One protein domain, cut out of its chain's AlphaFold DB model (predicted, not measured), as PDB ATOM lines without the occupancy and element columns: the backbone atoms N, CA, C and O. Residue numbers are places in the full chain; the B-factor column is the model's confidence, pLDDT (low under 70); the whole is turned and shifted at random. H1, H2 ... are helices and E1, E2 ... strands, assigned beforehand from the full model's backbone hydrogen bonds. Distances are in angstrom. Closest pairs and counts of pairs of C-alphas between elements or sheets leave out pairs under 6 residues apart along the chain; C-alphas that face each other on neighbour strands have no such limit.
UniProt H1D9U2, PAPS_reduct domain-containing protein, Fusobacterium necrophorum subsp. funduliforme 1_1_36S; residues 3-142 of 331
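Overview. This is residues 3 to 142 of the 331 residues of the protein "PAPS_reduct domain-containing protein" of Fusobacterium necrophorum subsp. funduliforme 1_1_36S (UniProt H1D9U2). The domain is a long, flat chain of parts: at one end a head of loops with no named element, residues 3 to 27, then a small sheet of E2, E1 and E3, then a second small sheet of E4, E5 and E6, with H1 between that sheet and H3 at the other end. H2 lies near this far end, and H4 folds back so that its residues 140 to 142 graze the first sheet. The printed part has 140 residues with four named helices and six named strands, in the order E1 E2 E3 H1 E4 E5 E6 H2 H3 H4; both sheets, E2 - E1 - E3 and E4 - E5 - E6, are antiparallel. The class is mixed, helices and strands, with under half of the residues in named elements. The whole is loose, with a radius of gyration of the C-alphas of 19.4 A and spans of 61 by 37 by 18 A.

Along the chain. After residues 3 to 27, E1 is residues 28 to 33, 16.2 A long, beginning at C-alpha 28 (21.167, 40.468, 39.543). E2 is residues 38 to 43, 16.5 A, and E3 residues 60 to 63. H1 is residues 71 to 80, 14.2 A. E4 is residues 93 to 96, E5 99 to 102 and E6 105 to 108. H2 is residues 111 to 115. H3, residues 119 to 129, is 15.4 A long. H4 is residues 136 to 142, 10.0 A, ending at C-alpha 142 (14.316, 27.808, 26.867).

Arrangement. E1 and E2 form a hairpin, with N 31 and O 40 2.8 A apart; E1 and E3 are antiparallel, with N 32 and O 60 at 2.7 A. This sheet is only just strongly twisted, its C-alphas up to 4.1 A off the best plane. The closest C-alphas of E3 and E4, Ser 63 and Ser 96, are 7.6 A apart. E4, E5 and E6 form a meander, each strand the antiparallel neighbour of the one before, with N 101 and O 94 at 2.7 A and N 107 and O 100 at 2.7 A. H1 only grazes this sheet, with residues 71 to 77. H1 and H3 touch, with C-alphas of Leu 76 and Leu 126 closest at 6.9 A, and run opposite ways at a steep tilt of 48 degrees. H1 and H2 are close but not clearly touching, C-alphas of Ile 80 and Leu 113 being closest at 7.4 A. H2 and H3 are apart. Every O i to N i+4 pair is within hydrogen-bond range in H1, H3 and H4; in H2 it is 0 of 1, with 2 of 2 O i to N i+3 pairs.

Size, cuts and confidence. The farthest C-alphas, of Pro 16 and Glu 128, are 61.3 A apart. The printed part has no cut. The links E2 to E3 and H1 to E4 are long. Mean pLDDT of the printed part is 91.7, and no printed residue is under 70.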
ATOM      1  N   CYS A   3      24.855  51.048  45.643       84.31
ATOM      2  CA  CYS A   3      26.119  51.106  46.363       84.31
ATOM      3  C   CYS A   3      26.619  49.688  46.676       84.31
ATOM      4  O   CYS A   3      26.083  49.034  47.568       84.31
ATOM      5  N   ARG A   4      27.719  49.245  46.052       82.31
ATOM      6  CA  ARG A   4      28.314  47.919  46.338       82.31
ATOM      7  C   ARG A   4      28.902  47.777  47.744       82.31
ATOM      8  O   ARG A   4      28.917  46.676  48.273       82.31
ATOM      9  N   THR A   5      29.368  48.869  48.350       84.50
ATOM     10  CA  THR A   5      29.957  48.849  49.702       84.50
ATOM     11  C   THR A   5      28.899  48.640  50.786       84.50
ATOM     12  O   THR A   5      29.094  47.855  51.706       84.50
ATOM     13  N   CYS A   6      27.769  49.342  50.676       83.31
ATOM     14  CA  CYS A   6      26.690  49.305  51.664       83.31
ATOM     15  C   CYS A   6      25.557  48.338  51.303       83.31
ATOM     16  O   CYS A   6      24.690  48.119  52.139       83.31
ATOM     17  N   ASN A   7      25.545  47.782  50.086       83.19
ATOM     18  CA  ASN A   7      24.454  46.970  49.541       83.19
ATOM     19  C   ASN A   7      23.079  47.644  49.655       83.19
ATOM     20  O   ASN A   7      22.112  47.037  50.108       83.19
ATOM     21  N   ILE A   8      23.009  48.915  49.254       82.88
ATOM     22  CA  ILE A   8      21.763  49.686  49.242       82.88
ATOM     23  C   ILE A   8      21.486  50.279  47.868       82.88
ATOM     24  O   ILE A   8      22.402  50.630  47.116       82.88
ATOM     25  N   GLU A   9      20.200  50.442  47.589       85.38
ATOM     26  CA  GLU A   9      19.707  51.188  46.445       85.38
ATOM     27  C   GLU A   9      19.576  52.675  46.795       85.38
ATOM     28  O   GLU A   9      19.172  53.043  47.898       85.38
ATOM     29  N   THR A  10      19.973  53.540  45.866       82.56
ATOM     30  CA  THR A  10      19.976  54.997  46.029       82.56
ATOM     31  C   THR A  10      19.764  55.698  44.684       82.56
ATOM     32  O   THR A  10      20.054  55.148  43.616       82.56
ATOM     33  N   SER A  11      19.233  56.919  44.728       84.31
ATOM     34  CA  SER A  11      19.092  57.822  43.582       84.31
ATOM     35  C   SER A  11      20.324  58.694  43.334       84.31
ATOM     36  O   SER A  11      20.378  59.364  42.306       84.31
ATOM     37  N   ASP A  12      21.300  58.693  44.244       86.56
ATOM     38  CA  ASP A  12      22.473  59.568  44.188       86.56
ATOM     39  C   ASP A  12      23.676  58.856  43.581       86.56
ATOM     40  O   ASP A  12      23.874  57.671  43.824       86.56
ATOM     41  N   LYS A  13      24.509  59.586  42.822       85.75
ATOM     42  CA  LYS A  13      25.747  59.044  42.217       85.75
ATOM     43  C   LYS A  13      26.805  58.665  43.258       85.75
ATOM     44  O   LYS A  13      27.752  57.939  42.958       85.75
ATOM     45  N   ILE A  14      26.666  59.210  44.463       89.31
ATOM     46  CA  ILE A  14      27.554  59.003  45.600       89.31
ATOM     47  C   ILE A  14      26.700  58.462  46.738       89.31
ATOM     48  O   ILE A  14      25.698  59.067  47.113       89.31
ATOM     49  N   CYS A  15      27.116  57.338  47.315       87.31
ATOM     50  CA  CYS A  15      26.391  56.701  48.400       87.31
ATOM     51  C   CYS A  15      26.293  57.643  49.612       87.31
ATOM     52  O   CYS A  15      27.327  58.109  50.108       87.31
ATOM     53  N   PRO A  16      25.091  57.882  50.165       89.00
ATOM     54  CA  PRO A  16      24.929  58.785  51.301       89.00
ATOM     55  C   PRO A  16      25.654  58.287  52.561       89.00
ATOM     56  O   PRO A  16      26.107  59.121  53.349       89.00
ATOM     57  N   ILE A  17      25.817  56.961  52.704       91.00
ATOM     58  CA  ILE A  17      26.406  56.288  53.873       91.00
ATOM     59  C   ILE A  17      27.937  56.242  53.795       91.00
ATOM     60  O   ILE A  17      28.611  56.809  54.647       91.00
ATOM     61  N   CYS A  18      28.502  55.572  52.786       91.00
ATOM     62  CA  CYS A  18      29.953  55.341  52.707       91.00
ATOM     63  C   CYS A  18      30.698  56.298  51.771       91.00
ATOM     64  O   CYS A  18      31.914  56.183  51.644       91.00
ATOM     65  N   LYS A  19      29.990  57.215  51.096       90.56
ATOM     66  CA  LYS A  19      30.552  58.174  50.129       90.56
ATOM     67  C   LYS A  19      31.264  57.546  48.921       90.56
ATOM     68  O   LYS A  19      31.910  58.268  48.169       90.56
ATOM     69  N   SER A  20      31.133  56.237  48.694       87.69
ATOM     70  CA  SER A  20      31.623  55.603  47.466       87.69
ATOM     71  C   SER A  20      30.719  55.927  46.278       87.69
ATOM     72  O   SER A  20      29.524  56.173  46.455       87.69
ATOM     73  N   GLU A  21      31.260  55.855  45.063       85.88
ATOM     74  CA  GLU A  21      30.452  55.911  43.843       85.88
ATOM     75  C   GLU A  21      29.435  54.763  43.797       85.88
ATOM     76  O   GLU A  21      29.658  53.669  44.331       85.88
ATOM     77  N   THR A  22      28.295  55.034  43.173       82.56
ATOM     78  CA  THR A  22      27.207  54.072  42.994       82.56
ATOM     79  C   THR A  22      27.119  53.636  41.540       82.56
ATOM     80  O   THR A  22      27.253  54.453  40.633       82.56
ATOM     81  N   ASP A  23      26.814  52.366  41.311       79.88
ATOM     82  CA  ASP A  23      26.620  51.819  39.976       79.88
ATOM     83  C   ASP A  23      25.189  52.053  39.473       79.88
ATOM     84  O   ASP A  23      24.219  51.890  40.208       79.88
ATOM     85  N   GLU A  24      25.025  52.355  38.189       76.88
ATOM     86  CA  GLU A  24      23.704  52.313  37.540       76.88
ATOM     87  C   GLU A  24      23.132  50.883  37.473       76.88
ATOM     88  O   GLU A  24      21.919  50.701  37.485       76.88
ATOM     89  N   ASP A  25      24.010  49.876  37.458       77.19
ATOM     90  CA  ASP A  25      23.664  48.454  37.395       77.19
ATOM     91  C   ASP A  25      23.219  47.915  38.763       77.19
ATOM     92  O   ASP A  25      24.025  47.814  39.695       77.19
ATOM     93  N   LEU A  26      21.947  47.526  38.869       78.69
ATOM     94  CA  LEU A  26      21.435  46.783  40.019       78.69
ATOM     95  C   LEU A  26      21.962  45.341  39.971       78.69
ATOM     96  O   LEU A  26      21.828  44.673  38.942       78.69
ATOM     97  N   PRO A  27      22.537  44.807  41.064       81.69
ATOM     98  CA  PRO A  27      22.976  43.426  41.082       81.69
ATOM     99  C   PRO A  27      21.812  42.470  40.829       81.69
ATOM    100  O   PRO A  27      20.746  42.546  41.442       81.69
ATOM    101  N   VAL A  28      22.077  41.538  39.924       86.56
ATOM    102  CA  VAL A  28      21.167  40.468  39.543       86.56
ATOM    103  C   VAL A  28      21.761  39.137  39.973       86.56
ATOM    104  O   VAL A  28      22.947  38.879  39.725       86.56
ATOM    105  N   GLU A  29      20.914  38.303  40.561       91.62
ATOM    106  CA  GLU A  29      21.191  36.931  40.969       91.62
ATOM    107  C   GLU A  29      20.303  35.966  40.181       91.62
ATOM    108  O   GLU A  29      19.263  36.334  39.633       91.62
ATOM    109  N   ILE A  30      20.740  34.715  40.091       93.75
ATOM    110  CA  ILE A  30      20.030  33.660  39.384       93.75
ATOM    111  C   ILE A  30      19.674  32.577  40.385       93.75
ATOM    112  O   ILE A  30      20.548  31.991  41.025       93.75
ATOM    113  N   TYR A  31      18.380  32.308  40.479       95.50
ATOM    114  CA  TYR A  31      17.786  31.283  41.318       95.50
ATOM    115  C   TYR A  31      17.291  30.119  40.461       95.50
ATOM    116  O   TYR A  31      16.881  30.302  39.322       95.50
ATOM    117  N   TRP A  32      17.311  28.909  40.999       97.31
ATOM    118  CA  TRP A  32      16.859  27.693  40.344       97.31
ATOM    119  C   TRP A  32      15.477  27.284  40.845       97.31
ATOM    120  O   TRP A  32      15.252  27.199  42.052       97.31
ATOM    121  N   CYS A  33      14.560  26.999  39.920       97.62
ATOM    122  CA  CYS A  33      13.296  26.336  40.227       97.62
ATOM    123  C   CYS A  33      13.386  24.850  39.860       97.62
ATOM    124  O   CYS A  33      13.506  24.527  38.677       97.62
ATOM    125  N   SER A  34      13.275  23.959  40.852       96.69
ATOM    126  CA  SER A  34      13.284  22.502  40.655       96.69
ATOM    127  C   SER A  34      12.077  22.004  39.855       96.69
ATOM    128  O   SER A  34      12.236  21.159  38.982       96.69
ATOM    129  N   GLU A  35      10.892  22.575  40.097       96.50
ATOM    130  CA  GLU A  35       9.641  22.169  39.437       96.50
ATOM    131  C   GLU A  35       9.619  22.538  37.949       96.50
ATOM    132  O   GLU A  35       9.307  21.723  37.085       96.50
ATOM    133  N   CYS A  36       9.980  23.783  37.619       96.31
ATOM    134  CA  CYS A  36      10.010  24.252  36.230       96.31
ATOM    135  C   CYS A  36      11.321  23.917  35.504       96.31
ATOM    136  O   CYS A  36      11.422  24.183  34.301       96.31
ATOM    137  N   LYS A  37      12.318  23.392  36.234       97.06
ATOM    138  CA  LYS A  37      13.694  23.150  35.781       97.06
ATOM    139  C   LYS A  37      14.265  24.336  35.002       97.06
ATOM    140  O   LYS A  37      14.761  24.192  33.882       97.06
ATOM    141  N   THR A  38      14.132  25.537  35.555       96.44
ATOM    142  CA  THR A  38      14.514  26.766  34.852       96.44
ATOM    143  C   THR A  38      15.149  27.782  35.799       96.44
ATOM    144  O   THR A  38      14.717  27.889  36.955       96.44
ATOM    145  N   PRO A  39      16.169  28.526  35.339       96.31
ATOM    146  CA  PRO A  39      16.736  29.618  36.102       96.31
ATOM    147  C   PRO A  39      15.838  30.857  36.047       96.31
ATOM    148  O   PRO A  39      15.222  31.181  35.029       96.31
ATOM    149  N   ILE A  40      15.794  31.580  37.156       95.38
ATOM    150  CA  ILE A  40      15.015  32.795  37.353       95.38
ATOM    151  C   ILE A  40      15.979  33.894  37.752       95.38
ATOM    152  O   ILE A  40      16.758  33.755  38.689       95.38
ATOM    153  N   VAL A  41      15.919  34.978  37.006       92.56
ATOM    154  CA  VAL A  41      16.760  36.152  37.121       92.56
ATOM    155  C   VAL A  41      16.032  37.140  38.019       92.56
ATOM    156  O   VAL A  41      14.974  37.644  37.645       92.56
ATOM    157  N   THR A  42      16.580  37.396  39.201       88.88
ATOM    158  CA  THR A  42      15.988  38.295  40.196       88.88
ATOM    159  C   THR A  42      16.949  39.408  40.571       88.88
ATOM    160  O   THR A  42      18.166  39.221  40.656       88.88
ATOM    161  N   GLU A  43      16.397  40.591  40.811       86.56
ATOM    162  CA  GLU A  43      17.146  41.682  41.430       86.56
ATOM    163  C   GLU A  43      17.261  41.444  42.935       86.56
ATOM    164  O   GLU A  43      16.384  40.837  43.555       86.56
ATOM    165  N   VAL A  44      18.352  41.920  43.542       81.69
ATOM    166  CA  VAL A  44      18.617  41.667  44.969       81.69
ATOM    167  C   VAL A  44      17.483  42.173  45.873       81.69
ATOM    168  O   VAL A  44      17.189  41.511  46.867       81.69
ATOM    169  N   ASN A  45      16.814  43.263  45.482       81.44
ATOM    170  CA  ASN A  45      15.717  43.902  46.218       81.44
ATOM    171  C   ASN A  45      14.311  43.491  45.744       81.44
ATOM    172  O   ASN A  45      13.319  44.083  46.169       81.44
ATOM    173  N   GLN A  46      14.195  42.518  44.840       82.88
ATOM    174  CA  GLN A  46      12.902  42.147  44.272       82.88
ATOM    175  C   GLN A  46      11.986  41.528  45.344       82.88
ATOM    176  O   GLN A  46      12.385  40.606  46.054       82.88
ATOM    177  N   ALA A  47      10.746  42.015  45.459       82.12
ATOM    178  CA  ALA A  47       9.834  41.633  46.543       82.12
ATOM    179  C   ALA A  47       9.467  40.135  46.554       82.12
ATOM    180  O   ALA A  47       9.294  39.547  47.617       82.12
ATOM    181  N   ASP A  48       9.367  39.505  45.383       84.06
ATOM    182  CA  ASP A  48       9.066  38.079  45.206       84.06
ATOM    183  C   ASP A  48      10.325  37.215  44.997       84.06
ATOM    184  O   ASP A  48      10.252  36.092  44.485       84.06
ATOM    185  N   LYS A  49      11.495  37.714  45.420       88.31
ATOM    186  CA  LYS A  49      12.754  36.963  45.411       88.31
ATOM    187  C   LYS A  49      12.598  35.632  46.158       88.31
ATOM    188  O   LYS A  49      12.086  35.574  47.272       88.31
ATOM    189  N   GLY A  50      13.087  34.555  45.542       90.19
ATOM    190  CA  GLY A  50      13.002  33.202  46.102       90.19
ATOM    191  C   GLY A  50      11.738  32.426  45.713       90.19
ATOM    192  O   GLY A  50      11.559  31.307  46.193       90.19
ATOM    193  N   LEU A  51      10.871  32.974  44.852       94.62
ATOM    194  CA  LEU A  51       9.692  32.283  44.322       94.62
ATOM    195  C   LEU A  51       9.730  32.189  42.796       94.62
ATOM    196  O   LEU A  51      10.186  33.094  42.101       94.62
ATOM    197  N   CYS A  52       9.215  31.084  42.254       95.38
ATOM    198  CA  CYS A  52       9.085  30.911  40.814       95.38
ATOM    199  C   CYS A  52       7.889  31.704  40.261       95.38
ATOM    200  O   CYS A  52       6.759  31.456  40.686       95.38
ATOM    201  N   PRO A  53       8.070  32.570  39.245       94.56
ATOM    202  CA  PRO A  53       6.958  33.306  38.638       94.56
ATOM    203  C   PRO A  53       5.921  32.420  37.928       94.56
ATOM    204  O   PRO A  53       4.795  32.862  37.706       94.56
ATOM    205  N   ILE A  54       6.293  31.184  37.566       95.56
ATOM    206  CA  ILE A  54       5.421  30.219  36.876       95.56
ATOM    207  C   ILE A  54       4.652  29.362  37.886       95.56
ATOM    208  O   ILE A  54       3.427  29.416  37.922       95.56
ATOM    209  N   CYS A  55       5.356  28.566  38.698       96.12
ATOM    210  CA  CYS A  55       4.730  27.576  39.583       96.12
ATOM    211  C   CYS A  55       4.577  28.028  41.040       96.12
ATOM    212  O   CYS A  55       3.984  27.304  41.831       96.12
ATOM    213  N   ARG A  56       5.115  29.197  41.415       95.69
ATOM    214  CA  ARG A  56       5.128  29.737  42.791       95.69
ATOM    215  C   ARG A  56       5.904  28.913  43.826       95.69
ATOM    216  O   ARG A  56       5.949  29.314  44.985       95.69
ATOM    217  N   SER A  57       6.569  27.831  43.427       95.94
ATOM    218  CA  SER A  57       7.469  27.072  44.301       95.94
ATOM    219  C   SER A  57       8.677  27.902  44.736       95.94
ATOM    220  O   SER A  57       9.079  28.846  44.047       95.94
ATOM    221  N   LYS A  58       9.268  27.524  45.874       96.44
ATOM    222  CA  LYS A  58      10.518  28.113  46.364       96.44
ATOM    223  C   LYS A  58      11.658  27.847  45.387       96.44
ATOM    224  O   LYS A  58      11.698  26.806  44.734       96.44
ATOM    225  N   THR A  59      12.577  28.797  45.306       96.62
ATOM    226  CA  THR A  59      13.744  28.733  44.434       96.62
ATOM    227  C   THR A  59      15.017  28.870  45.252       96.62
ATOM    228  O   THR A  59      15.042  29.518  46.298       96.62
ATOM    229  N   GLU A  60      16.087  28.245  44.777       95.75
ATOM    230  CA  GLU A  60      17.372  28.214  45.474       95.75
ATOM    231  C   GLU A  60      18.411  29.016  44.709       95.75
ATOM    232  O   GLU A  60      18.418  29.019  43.482       95.75
ATOM    233  N   TYR A  61      19.302  29.710  45.414       94.62
ATOM    234  CA  TYR A  61      20.367  30.457  44.755       94.62
ATOM    235  C   TYR A  61      21.253  29.517  43.921       94.62
ATOM    236  O   TYR A  61      21.734  28.501  44.421       94.62
ATOM    237  N   LEU A  62      21.500  29.879  42.659       93.75
ATOM    238  CA  LEU A  62      22.283  29.082  41.715       93.75
ATOM    239  C   LEU A  62      23.601  29.771  41.344       93.75
ATOM    240  O   LEU A  62      24.679  29.184  41.463       93.75
ATOM    241  N   SER A  63      23.534  31.010  40.845       92.12
ATOM    242  CA  SER A  63      24.716  31.745  40.384       92.12
ATOM    243  C   SER A  63      24.456  33.240  40.172       92.12
ATOM    244  O   SER A  63      23.326  33.702  40.248       92.12
ATOM    245  N   THR A  64      25.501  34.004  39.849       88.06
ATOM    246  CA  THR A  64      25.404  35.431  39.473       88.06
ATOM    247  C   THR A  64      25.315  35.664  37.965       88.06
ATOM    248  O   THR A  64      24.997  36.769  37.521       88.06
ATOM    249  N   ASP A  65      25.693  34.656  37.177       87.44
ATOM    250  CA  ASP A  65      25.608  34.654  35.720       87.44
ATOM    251  C   ASP A  65      25.529  33.218  35.208       87.44
ATOM    252  O   ASP A  65      26.019  32.288  35.858       87.44
ATOM    253  N   LEU A  66      24.888  33.039  34.060       91.75
ATOM    254  CA  LEU A  66      24.577  31.730  33.513       91.75
ATOM    255  C   LEU A  66      24.306  31.854  32.005       91.75
ATOM    256  O   LEU A  66      23.905  32.907  31.514       91.75
ATOM    257  N   ARG A  67      24.502  30.775  31.254       93.44
ATOM    258  CA  ARG A  67      24.101  30.665  29.847       93.44
ATOM    259  C   ARG A  67      23.475  29.300  29.577       93.44
ATOM    260  O   ARG A  67      23.853  28.336  30.249       93.44
ATOM    261  N   PRO A  68      22.550  29.198  28.614       95.38
ATOM    262  CA  PRO A  68      22.063  27.901  28.174       95.38
ATOM    263  C   PRO A  68      23.204  27.105  27.531       95.38
ATOM    264  O   PRO A  68      24.126  27.676  26.937       95.38
ATOM    265  N   VAL A  69      23.136  25.785  27.668       96.06
ATOM    266  CA  VAL A  69      24.062  24.846  27.026       96.06
ATOM    267  C   VAL A  69      23.326  24.201  25.863       96.06
ATOM    268  O   VAL A  69      22.320  23.522  26.064       96.06
ATOM    269  N   PHE A  70      23.805  24.460  24.647       95.31
ATOM    270  CA  PHE A  70      23.209  23.905  23.433       95.31
ATOM    271  C   PHE A  70      23.374  22.381  23.397       95.31
ATOM    272  O   PHE A  70      24.330  21.867  23.989       95.31
ATOM    273  N   PRO A  71      22.484  21.640  22.717       96.69
ATOM    274  CA  PRO A  71      22.546  20.182  22.666       96.69
ATOM    275  C   PRO A  71      23.912  19.627  22.227       96.69
ATOM    276  O   PRO A  71      24.361  18.614  22.760       96.69
ATOM    277  N   GLU A  72      24.617  20.283  21.304       95.69
ATOM    278  CA  GLU A  72      25.959  19.897  20.840       95.69
ATOM    279  C   GLU A  72      27.003  20.025  21.953       95.69
ATOM    280  O   GLU A  72      27.820  19.128  22.160       95.69
ATOM    281  N   GLU A  73      26.946  21.116  22.716       95.69
ATOM    282  CA  GLU A  73      27.826  21.320  23.863       95.69
ATOM    283  C   GLU A  73      27.474  20.370  25.014       95.69
ATOM    284  O   GLU A  73      28.369  19.815  25.643       95.69
ATOM    285  N   ARG A  74      26.181  20.137  25.268       96.50
ATOM    286  CA  ARG A  74      25.708  19.160  26.256       96.50
ATOM    287  C   ARG A  74      26.310  17.785  25.974       96.50
ATOM    288  O   ARG A  74      26.881  17.193  26.883       96.50
ATOM    289  N   LEU A  75      26.219  17.316  24.728       96.69
ATOM    290  CA  LEU A  75      26.768  16.025  24.312       96.69
ATOM    291  C   LEU A  75      28.292  15.969  24.509       96.69
ATOM    292  O   LEU A  75      28.806  14.997  25.055       96.69
ATOM    293  N   LEU A  76      29.022  17.025  24.135       95.38
ATOM    294  CA  LEU A  76      30.467  17.116  24.384       95.38
ATOM    295  C   LEU A  76      30.798  17.002  25.881       95.38
ATOM    296  O   LEU A  76      31.723  16.286  26.260       95.38
ATOM    297  N   ILE A  77      30.043  17.690  26.736       94.88
ATOM    298  CA  ILE A  77      30.287  17.702  28.181       94.88
ATOM    299  C   ILE A  77      29.919  16.369  28.835       94.88
ATOM    300  O   ILE A  77      30.619  15.945  29.751       94.88
ATOM    301  N   GLU A  78      28.885  15.675  28.357       94.56
ATOM    302  CA  GLU A  78      28.587  14.297  28.768       94.56
ATOM    303  C   GLU A  78      29.790  13.383  28.527       94.56
ATOM    304  O   GLU A  78      30.270  12.738  29.460       94.56
ATOM    305  N   LEU A  79      30.339  13.409  27.310       93.69
ATOM    306  CA  LEU A  79      31.496  12.592  26.940       93.69
ATOM    307  C   LEU A  79      32.735  12.929  27.776       93.69
ATOM    308  O   LEU A  79      33.431  12.028  28.238       93.69
ATOM    309  N   ILE A  80      32.993  14.221  28.009       92.88
ATOM    310  CA  ILE A  80      34.102  14.685  28.855       92.88
ATOM    311  C   ILE A  80      33.947  14.182  30.296       92.88
ATOM    312  O   ILE A  80      34.933  13.812  30.928       92.88
ATOM    313  N   LEU A  81      32.720  14.150  30.819       91.56
ATOM    314  CA  LEU A  81      32.414  13.662  32.164       91.56
ATOM    315  C   LEU A  81      32.388  12.127  32.271       91.56
ATOM    316  O   LEU A  81      32.109  11.615  33.355       91.56
ATOM    317  N   GLY A  82      32.660  11.399  31.183       90.25
ATOM    318  CA  GLY A  82      32.596   9.936  31.147       90.25
ATOM    319  C   GLY A  82      31.173   9.381  31.246       90.25
ATOM    320  O   GLY A  82      30.997   8.236  31.653       90.25
ATOM    321  N   LYS A  83      30.164  10.196  30.923       92.38
ATOM    322  CA  LYS A  83      28.759   9.785  30.838       92.38
ATOM    323  C   LYS A  83      28.473   9.085  29.518       92.38
ATOM    324  O   LYS A  83      29.197   9.272  28.537       92.38
ATOM    325  N   GLU A  84      27.376   8.337  29.485       93.56
ATOM    326  CA  GLU A  84      26.900   7.772  28.227       93.56
ATOM    327  C   GLU A  84      26.397   8.890  27.292       93.56
ATOM    328  O   GLU A  84      25.815   9.882  27.756       93.56
ATOM    329  N   PRO A  85      26.611   8.778  25.968       93.81
ATOM    330  CA  PRO A  85      26.130   9.776  25.022       93.81
ATOM    331  C   PRO A  85      24.611   9.948  25.124       93.81
ATOM    332  O   PRO A  85      23.866   8.971  25.091       93.81
ATOM    333  N   ASN A  86      24.134  11.193  25.178       92.94
ATOM    334  CA  ASN A  86      22.711  11.523  25.302       92.94
ATOM    335  C   ASN A  86      22.054  11.138  26.641       92.94
ATOM    336  O   ASN A  86      20.833  11.255  26.754       92.94
ATOM    337  N   GLU A  87      22.825  10.776  27.674       95.00
ATOM    338  CA  GLU A  87      22.297  10.456  29.010       95.00
ATOM    339  C   GLU A  87      21.462  11.606  29.601       95.00
ATOM    340  O   GLU A  87      20.423  11.376  30.213       95.00
ATOM    341  N   CYS A  88      21.877  12.859  29.401       94.56
ATOM    342  CA  CYS A  88      21.181  14.039  29.914       94.56
ATOM    343  C   CYS A  88      20.402  14.788  28.822       94.56
ATOM    344  O   CYS A  88      20.166  15.990  28.950       94.56
ATOM    345  N   LYS A  89      19.968  14.103  27.754       94.94
ATOM    346  CA  LYS A  89      19.185  14.693  26.647       94.94
ATOM    347  C   LYS A  89      17.902  15.385  27.112       94.94
ATOM    348  O   LYS A  89      17.479  16.362  26.501       94.94
ATOM    349  N   GLU A  90      17.312  14.903  28.203       96.12
ATOM    350  CA  GLU A  90      16.087  15.457  28.791       96.12
ATOM    351  C   GLU A  90      16.339  16.465  29.924       96.12
ATOM    352  O   GLU A  90      15.395  17.034  30.485       96.12
ATOM    353  N   CYS A  91      17.604  16.692  30.287       96.62
ATOM    354  CA  CYS A  91      17.974  17.597  31.367       96.62
ATOM    355  C   CYS A  91      17.970  19.057  30.908       96.62
ATOM    356  O   CYS A  91      18.292  19.396  29.770       96.62
ATOM    357  N   SER A  92      17.664  19.945  31.846       97.50
ATOM    358  CA  SER A  92      17.861  21.380  31.705       97.50
ATOM    359  C   SER A  92      19.311  21.706  32.039       97.50
ATOM    360  O   SER A  92      19.730  21.598  33.196       97.50
ATOM    361  N   VAL A  93      20.092  22.047  31.010       97.38
ATOM    362  CA  VAL A  93      21.545  22.220  31.129       97.38
ATOM    363  C   VAL A  93      21.950  23.677  30.949       97.38
ATOM    364  O   VAL A  93      21.627  24.331  29.956       97.38
ATOM    365  N   TRP A  94      22.695  24.172  31.929       97.25
ATOM    366  CA  TRP A  94      23.164  25.551  31.992       97.25
ATOM    367  C   TRP A  94      24.633  25.608  32.395       97.25
ATOM    368  O   TRP A  94      25.125  24.706  33.067       97.25
ATOM    369  N   ALA A  95      25.341  26.672  32.029       95.62
ATOM    370  CA  ALA A  95      26.758  26.824  32.337       95.62
ATOM    371  C   ALA A  95      27.098  28.211  32.885       95.62
ATOM    372  O   ALA A  95      26.503  29.214  32.503       95.62
ATOM    373  N   SER A  96      28.093  28.261  33.767       92.75
ATOM    374  CA  SER A  96      28.702  29.483  34.293       92.75
ATOM    375  C   SER A  96      30.199  29.250  34.475       92.75
ATOM    376  O   SER A  96      30.615  28.464  35.330       92.75
ATOM    377  N   ASN A  97      31.025  29.915  33.664       88.75
ATOM    378  CA  ASN A  97      32.465  29.648  33.568       88.75
ATOM    379  C   ASN A  97      32.744  28.153  33.304       88.75
ATOM    380  O   ASN A  97      32.252  27.606  32.325       88.75
ATOM    381  N   ASN A  98      33.500  27.486  34.178       90.50
ATOM    382  CA  ASN A  98      33.813  26.057  34.093       90.50
ATOM    383  C   ASN A  98      32.803  25.156  34.833       90.50
ATOM    384  O   ASN A  98      33.097  23.995  35.122       90.50
ATOM    385  N   ARG A  99      31.643  25.699  35.212       94.62
ATOM    386  CA  ARG A  99      30.611  25.000  35.984       94.62
ATOM    387  C   ARG A  99      29.419  24.723  35.092       94.62
ATOM    388  O   ARG A  99      28.879  25.658  34.508       94.62
ATOM    389  N   TYR A 100      28.989  23.474  35.053       96.38
ATOM    390  CA  TYR A 100      27.783  23.032  34.369       96.38
ATOM    391  C   TYR A 100      26.739  22.626  35.401       96.38
ATOM    392  O   TYR A 100      27.069  22.055  36.437       96.38
ATOM    393  N   TYR A 101      25.481  22.933  35.131       97.19
ATOM    394  CA  TYR A 101      24.351  22.628  35.990       97.19
ATOM    395  C   TYR A 101      23.384  21.762  35.196       97.19
ATOM    396  O   TYR A 101      22.817  22.235  34.216       97.19
ATOM    397  N   PHE A 102      23.214  20.510  35.611       96.88
ATOM    398  CA  PHE A 102      22.258  19.568  35.033       96.88
ATOM    399  C   PHE A 102      21.077  19.462  35.991       96.88
ATOM    400  O   PHE A 102      21.252  19.003  37.120       96.88
ATOM    401  N   ASP A 103      19.906  19.951  35.582       96.88
ATOM    402  CA  ASP A 103      18.720  20.060  36.444       96.88
ATOM    403  C   ASP A 103      19.026  20.767  37.786       96.88
ATOM    404  O   ASP A 103      18.533  20.397  38.850       96.88
ATOM    405  N   GLY A 104      19.883  21.793  37.736       95.12
ATOM    406  CA  GLY A 104      20.333  22.569  38.899       95.12
ATOM    407  C   GLY A 104      21.508  21.953  39.664       95.12
ATOM    408  O   GLY A 104      22.186  22.656  40.414       95.12
ATOM    409  N   LYS A 105      21.836  20.674  39.437       95.31
ATOM    410  CA  LYS A 105      22.983  20.017  40.076       95.31
ATOM    411  C   LYS A 105      24.293  20.437  39.416       95.31
ATOM    412  O   LYS A 105      24.488  20.243  38.220       95.31
ATOM    413  N   LYS A 106      25.208  20.978  40.219       95.56
ATOM    414  CA  LYS A 106      26.496  21.532  39.788       95.56
ATOM    415  C   LYS A 106      27.564  20.457  39.531       95.56
ATOM    416  O   LYS A 106      27.816  19.615  40.387       95.56
ATOM    417  N   TYR A 107      28.275  20.595  38.414       94.31
ATOM    418  CA  TYR A 107      29.450  19.827  37.998       94.31
ATOM    419  C   TYR A 107      30.566  20.798  37.598       94.31
ATOM    420  O   TYR A 107      30.336  21.733  36.833       94.31
ATOM    421  N   ASN A 108      31.777  20.611  38.125       92.94
ATOM    422  CA  ASN A 108      32.925  21.459  37.790       92.94
ATOM    423  C   ASN A 108      33.832  20.726  36.801       92.94
ATOM    424  O   ASN A 108      34.331  19.649  37.122       92.94
ATOM    425  N   ILE A 109      34.102  21.336  35.650       91.00
ATOM    426  CA  ILE A 109      35.081  20.820  34.692       91.00
ATOM    427  C   ILE A 109      36.462  21.334  35.097       91.00
ATOM    428  O   ILE A 109      36.709  22.544  35.153       91.00
ATOM    429  N   GLN A 110      37.347  20.405  35.447       88.31
ATOM    430  CA  GLN A 110      38.736  20.697  35.786       88.31
ATOM    431  C   GLN A 110      39.607  20.634  34.533       88.31
ATOM    432  O   GLN A 110      39.407  19.774  33.682       88.31
ATOM    433  N   ASN A 111      40.623  21.495  34.450       84.31
ATOM    434  CA  ASN A 111      41.518  21.519  33.290       84.31
ATOM    435  C   ASN A 111      42.309  20.210  33.113       84.31
ATOM    436  O   ASN A 111      42.635  19.843  31.989       84.31
ATOM    437  N   SER A 112      42.590  19.498  34.208       85.75
ATOM    438  CA  SER A 112      43.249  18.186  34.199       85.75
ATOM    439  C   SER A 112      42.492  17.150  33.369       85.75
ATOM    440  O   SER A 112      43.119  16.310  32.728       85.75
ATOM    441  N   LEU A 113      41.162  17.242  33.320       85.31
ATOM    442  CA  LEU A 113      40.318  16.304  32.588       85.31
ATOM    443  C   LEU A 113      40.621  16.329  31.085       85.31
ATOM    444  O   LEU A 113      40.717  15.280  30.464       85.31
ATOM    445  N   PHE A 114      40.881  17.509  30.511       85.50
ATOM    446  CA  PHE A 114      41.212  17.626  29.088       85.50
ATOM    447  C   PHE A 114      42.531  16.939  28.724       85.50
ATOM    448  O   PHE A 114      42.658  16.432  27.619       85.50
ATOM    449  N   SER A 115      43.501  16.893  29.643       84.69
ATOM    450  CA  SER A 115      44.798  16.243  29.393       84.69
ATOM    451  C   SER A 115      44.727  14.714  29.366       84.69
ATOM    452  O   SER A 115      45.642  14.068  28.870       84.69
ATOM    453  N   GLN A 116      43.650  14.141  29.906       87.31
ATOM    454  CA  GLN A 116      43.436  12.696  29.998       87.31
ATOM    455  C   GLN A 116      42.557  12.155  28.863       87.31
ATOM    456  O   GLN A 116      42.398  10.944  28.740       87.31
ATOM    457  N   LEU A 117      41.961  13.041  28.062       90.12
ATOM    458  CA  LEU A 117      41.020  12.687  27.007       90.12
ATOM    459  C   LEU A 117      41.698  12.721  25.640       90.12
ATOM    460  O   LEU A 117      42.435  13.649  25.315       90.12
ATOM    461  N   ASP A 118      41.376  11.728  24.816       92.31
ATOM    462  CA  ASP A 118      41.774  11.690  23.415       92.31
ATOM    463  C   ASP A 118      40.753  12.464  22.564       92.31
ATOM    464  O   ASP A 118      39.564  12.123  22.506       92.31
ATOM    465  N   ALA A 119      41.215  13.530  21.909       92.75
ATOM    466  CA  ALA A 119      40.367  14.408  21.111       92.75
ATOM    467  C   ALA A 119      39.741  13.703  19.893       92.75
ATOM    468  O   ALA A 119      38.611  14.036  19.521       92.75
ATOM    469  N   ASP A 120      40.428  12.731  19.292       94.81
ATOM    470  CA  ASP A 120      39.944  12.001  18.118       94.81
ATOM    471  C   ASP A 120      38.874  10.978  18.509       94.81
ATOM    472  O   ASP A 120      37.857  10.834  17.818       94.81
ATOM    473  N   VAL A 121      39.030  10.350  19.678       93.94
ATOM    474  CA  VAL A 121      37.997   9.480  20.261       93.94
ATOM    475  C   VAL A 121      36.732  10.281  20.573       93.94
ATOM    476  O   VAL A 121      35.629   9.866  20.208       93.94
ATOM    477  N   ILE A 122      36.866  11.451  21.206       94.12
ATOM    478  CA  ILE A 122      35.718  12.319  21.513       94.12
ATOM    479  C   ILE A 122      35.034  12.793  20.228       94.12
ATOM    480  O   ILE A 122      33.808  12.744  20.134       94.12
ATOM    481  N   ARG A 123      35.806  13.202  19.215       94.88
ATOM    482  CA  ARG A 123      35.268  13.626  17.915       94.88
ATOM    483  C   ARG A 123      34.463  12.515  17.245       94.88
ATOM    484  O   ARG A 123      33.363  12.781  16.768       94.88
ATOM    485  N   THR A 124      34.984  11.291  17.238       95.69
ATOM    486  CA  THR A 124      34.290  10.126  16.669       95.69
ATOM    487  C   THR A 124      32.953   9.900  17.373       95.69
ATOM    488  O   THR A 124      31.909   9.894  16.719       95.69
ATOM    489  N   LYS A 125      32.955   9.865  18.712       94.88
ATOM    490  CA  LYS A 125      31.729   9.704  19.509       94.88
ATOM    491  C   LYS A 125      30.711  10.824  19.281       94.88
ATOM    492  O   LYS A 125      29.510  10.556  19.281       94.88
ATOM    493  N   LEU A 126      31.156  12.068  19.089       95.00
ATOM    494  CA  LEU A 126      30.267  13.190  18.772       95.00
ATOM    495  C   LEU A 126      29.545  12.989  17.437       95.00
ATOM    496  O   LEU A 126      28.336  13.194  17.376       95.00
ATOM    497  N   ILE A 127      30.273  12.583  16.394       94.94
ATOM    498  CA  ILE A 127      29.716  12.361  15.051       94.94
ATOM    499  C   ILE A 127      28.705  11.210  15.080       94.94
ATOM    500  O   ILE A 127      27.584  11.364  14.598       94.94
ATOM    501  N   GLU A 128      29.062  10.089  15.709       95.56
ATOM    502  CA  GLU A 128      28.196   8.907  15.827       95.56
ATOM    503  C   GLU A 128      26.872   9.208  16.545       95.56
ATOM    504  O   GLU A 128      25.834   8.635  16.215       95.56
ATOM    505  N   ASN A 129      26.891  10.128  17.512       94.44
ATOM    506  CA  ASN A 129      25.738  10.440  18.358       94.44
ATOM    507  C   ASN A 129      25.003  11.729  17.966       94.44
ATOM    508  O   ASN A 129      24.029  12.101  18.630       94.44
ATOM    509  N   GLN A 130      25.430  12.400  16.893       91.44
ATOM    510  CA  GLN A 130      24.873  13.683  16.465       91.44
ATOM    511  C   GLN A 130      23.394  13.575  16.068       91.44
ATOM    512  O   GLN A 130      22.600  14.448  16.407       91.44
ATOM    513  N   THR A 131      22.999  12.496  15.391       91.00
ATOM    514  CA  THR A 131      21.622  12.285  14.904       91.00
ATOM    515  C   THR A 131      20.604  12.140  16.033       91.00
ATOM    516  O   THR A 131      19.454  12.551  15.894       91.00
ATOM    517  N   ASN A 132      21.031  11.610  17.180       90.62
ATOM    518  CA  ASN A 132      20.186  11.432  18.359       90.62
ATOM    519  C   ASN A 132      20.110  12.691  19.240       90.62
ATOM    520  O   ASN A 132      19.326  12.724  20.198       90.62
ATOM    521  N   ASN A 133      20.885  13.729  18.920       91.88
ATOM    522  CA  ASN A 133      21.003  14.950  19.701       91.88
ATOM    523  C   ASN A 133      19.849  15.928  19.401       91.88
ATOM    524  O   ASN A 133      19.935  16.783  18.523       91.88
ATOM    525  N   SER A 134      18.730  15.770  20.116       92.25
ATOM    526  CA  SER A 134      17.504  16.550  19.878       92.25
ATOM    527  C   SER A 134      17.511  17.911  20.575       92.25
ATOM    528  O   SER A 134      17.998  18.055  21.695       92.25
ATOM    529  N   TYR A 135      16.844  18.878  19.944       95.88
ATOM    530  CA  TYR A 135      16.535  20.194  20.505       95.88
ATOM    531  C   TYR A 135      15.216  20.244  21.295       95.88
ATOM    532  O   TYR A 135      14.898  21.280  21.866       95.88
ATOM    533  N   GLU A 136      14.436  19.162  21.351       96.31
ATOM    534  CA  GLU A 136      13.096  19.149  21.963       96.31
ATOM    535  C   GLU A 136      13.084  19.657  23.417       96.31
ATOM    536  O   GLU A 136      12.418  20.647  23.738       96.31
ATOM    537  N   PHE A 137      13.860  19.020  24.298       96.50
ATOM    538  CA  PHE A 137      13.922  19.397  25.712       96.50
ATOM    539  C   PHE A 137      14.661  20.715  25.926       96.50
ATOM    540  O   PHE A 137      14.252  21.513  26.768       96.50
ATOM    541  N   PHE A 138      15.690  20.989  25.122       96.44
ATOM    542  CA  PHE A 138      16.356  22.286  25.119       96.44
ATOM    543  C   PHE A 138      15.345  23.413  24.856       96.44
ATOM    544  O   PHE A 138      15.175  24.295  25.695       96.44
ATOM    545  N   ASN A 139      14.581  23.329  23.764       96.31
ATOM    546  CA  ASN A 139      13.562  24.314  23.397       96.31
ATOM    547  C   ASN A 139      12.464  24.430  24.462       96.31
ATOM    548  O   ASN A 139      12.018  25.536  24.775       96.31
ATOM    549  N   LYS A 140      12.057  23.312  25.078       96.56
ATOM    550  CA  LYS A 140      11.124  23.311  26.215       96.56
ATOM    551  C   LYS A 140      11.655  24.154  27.383       96.56
ATOM    552  O   LYS A 140      10.931  25.015  27.890       96.56
ATOM    553  N   TYR A 141      12.902  23.947  27.807       96.56
ATOM    554  CA  TYR A 141      13.472  24.687  28.939       96.56
ATOM    555  C   TYR A 141      13.806  26.140  28.603       96.56
ATOM    556  O   TYR A 141      13.647  27.002  29.468       96.56
ATOM    557  N   ILE A 142      14.180  26.434  27.358       95.81
ATOM    558  CA  ILE A 142      14.316  27.808  26.867       95.81
ATOM    559  C   ILE A 142      12.959  28.529  26.891       95.81
ATOM    560  O   ILE A 142      12.870  29.645  27.399       95.81
TER     561      ILE A 142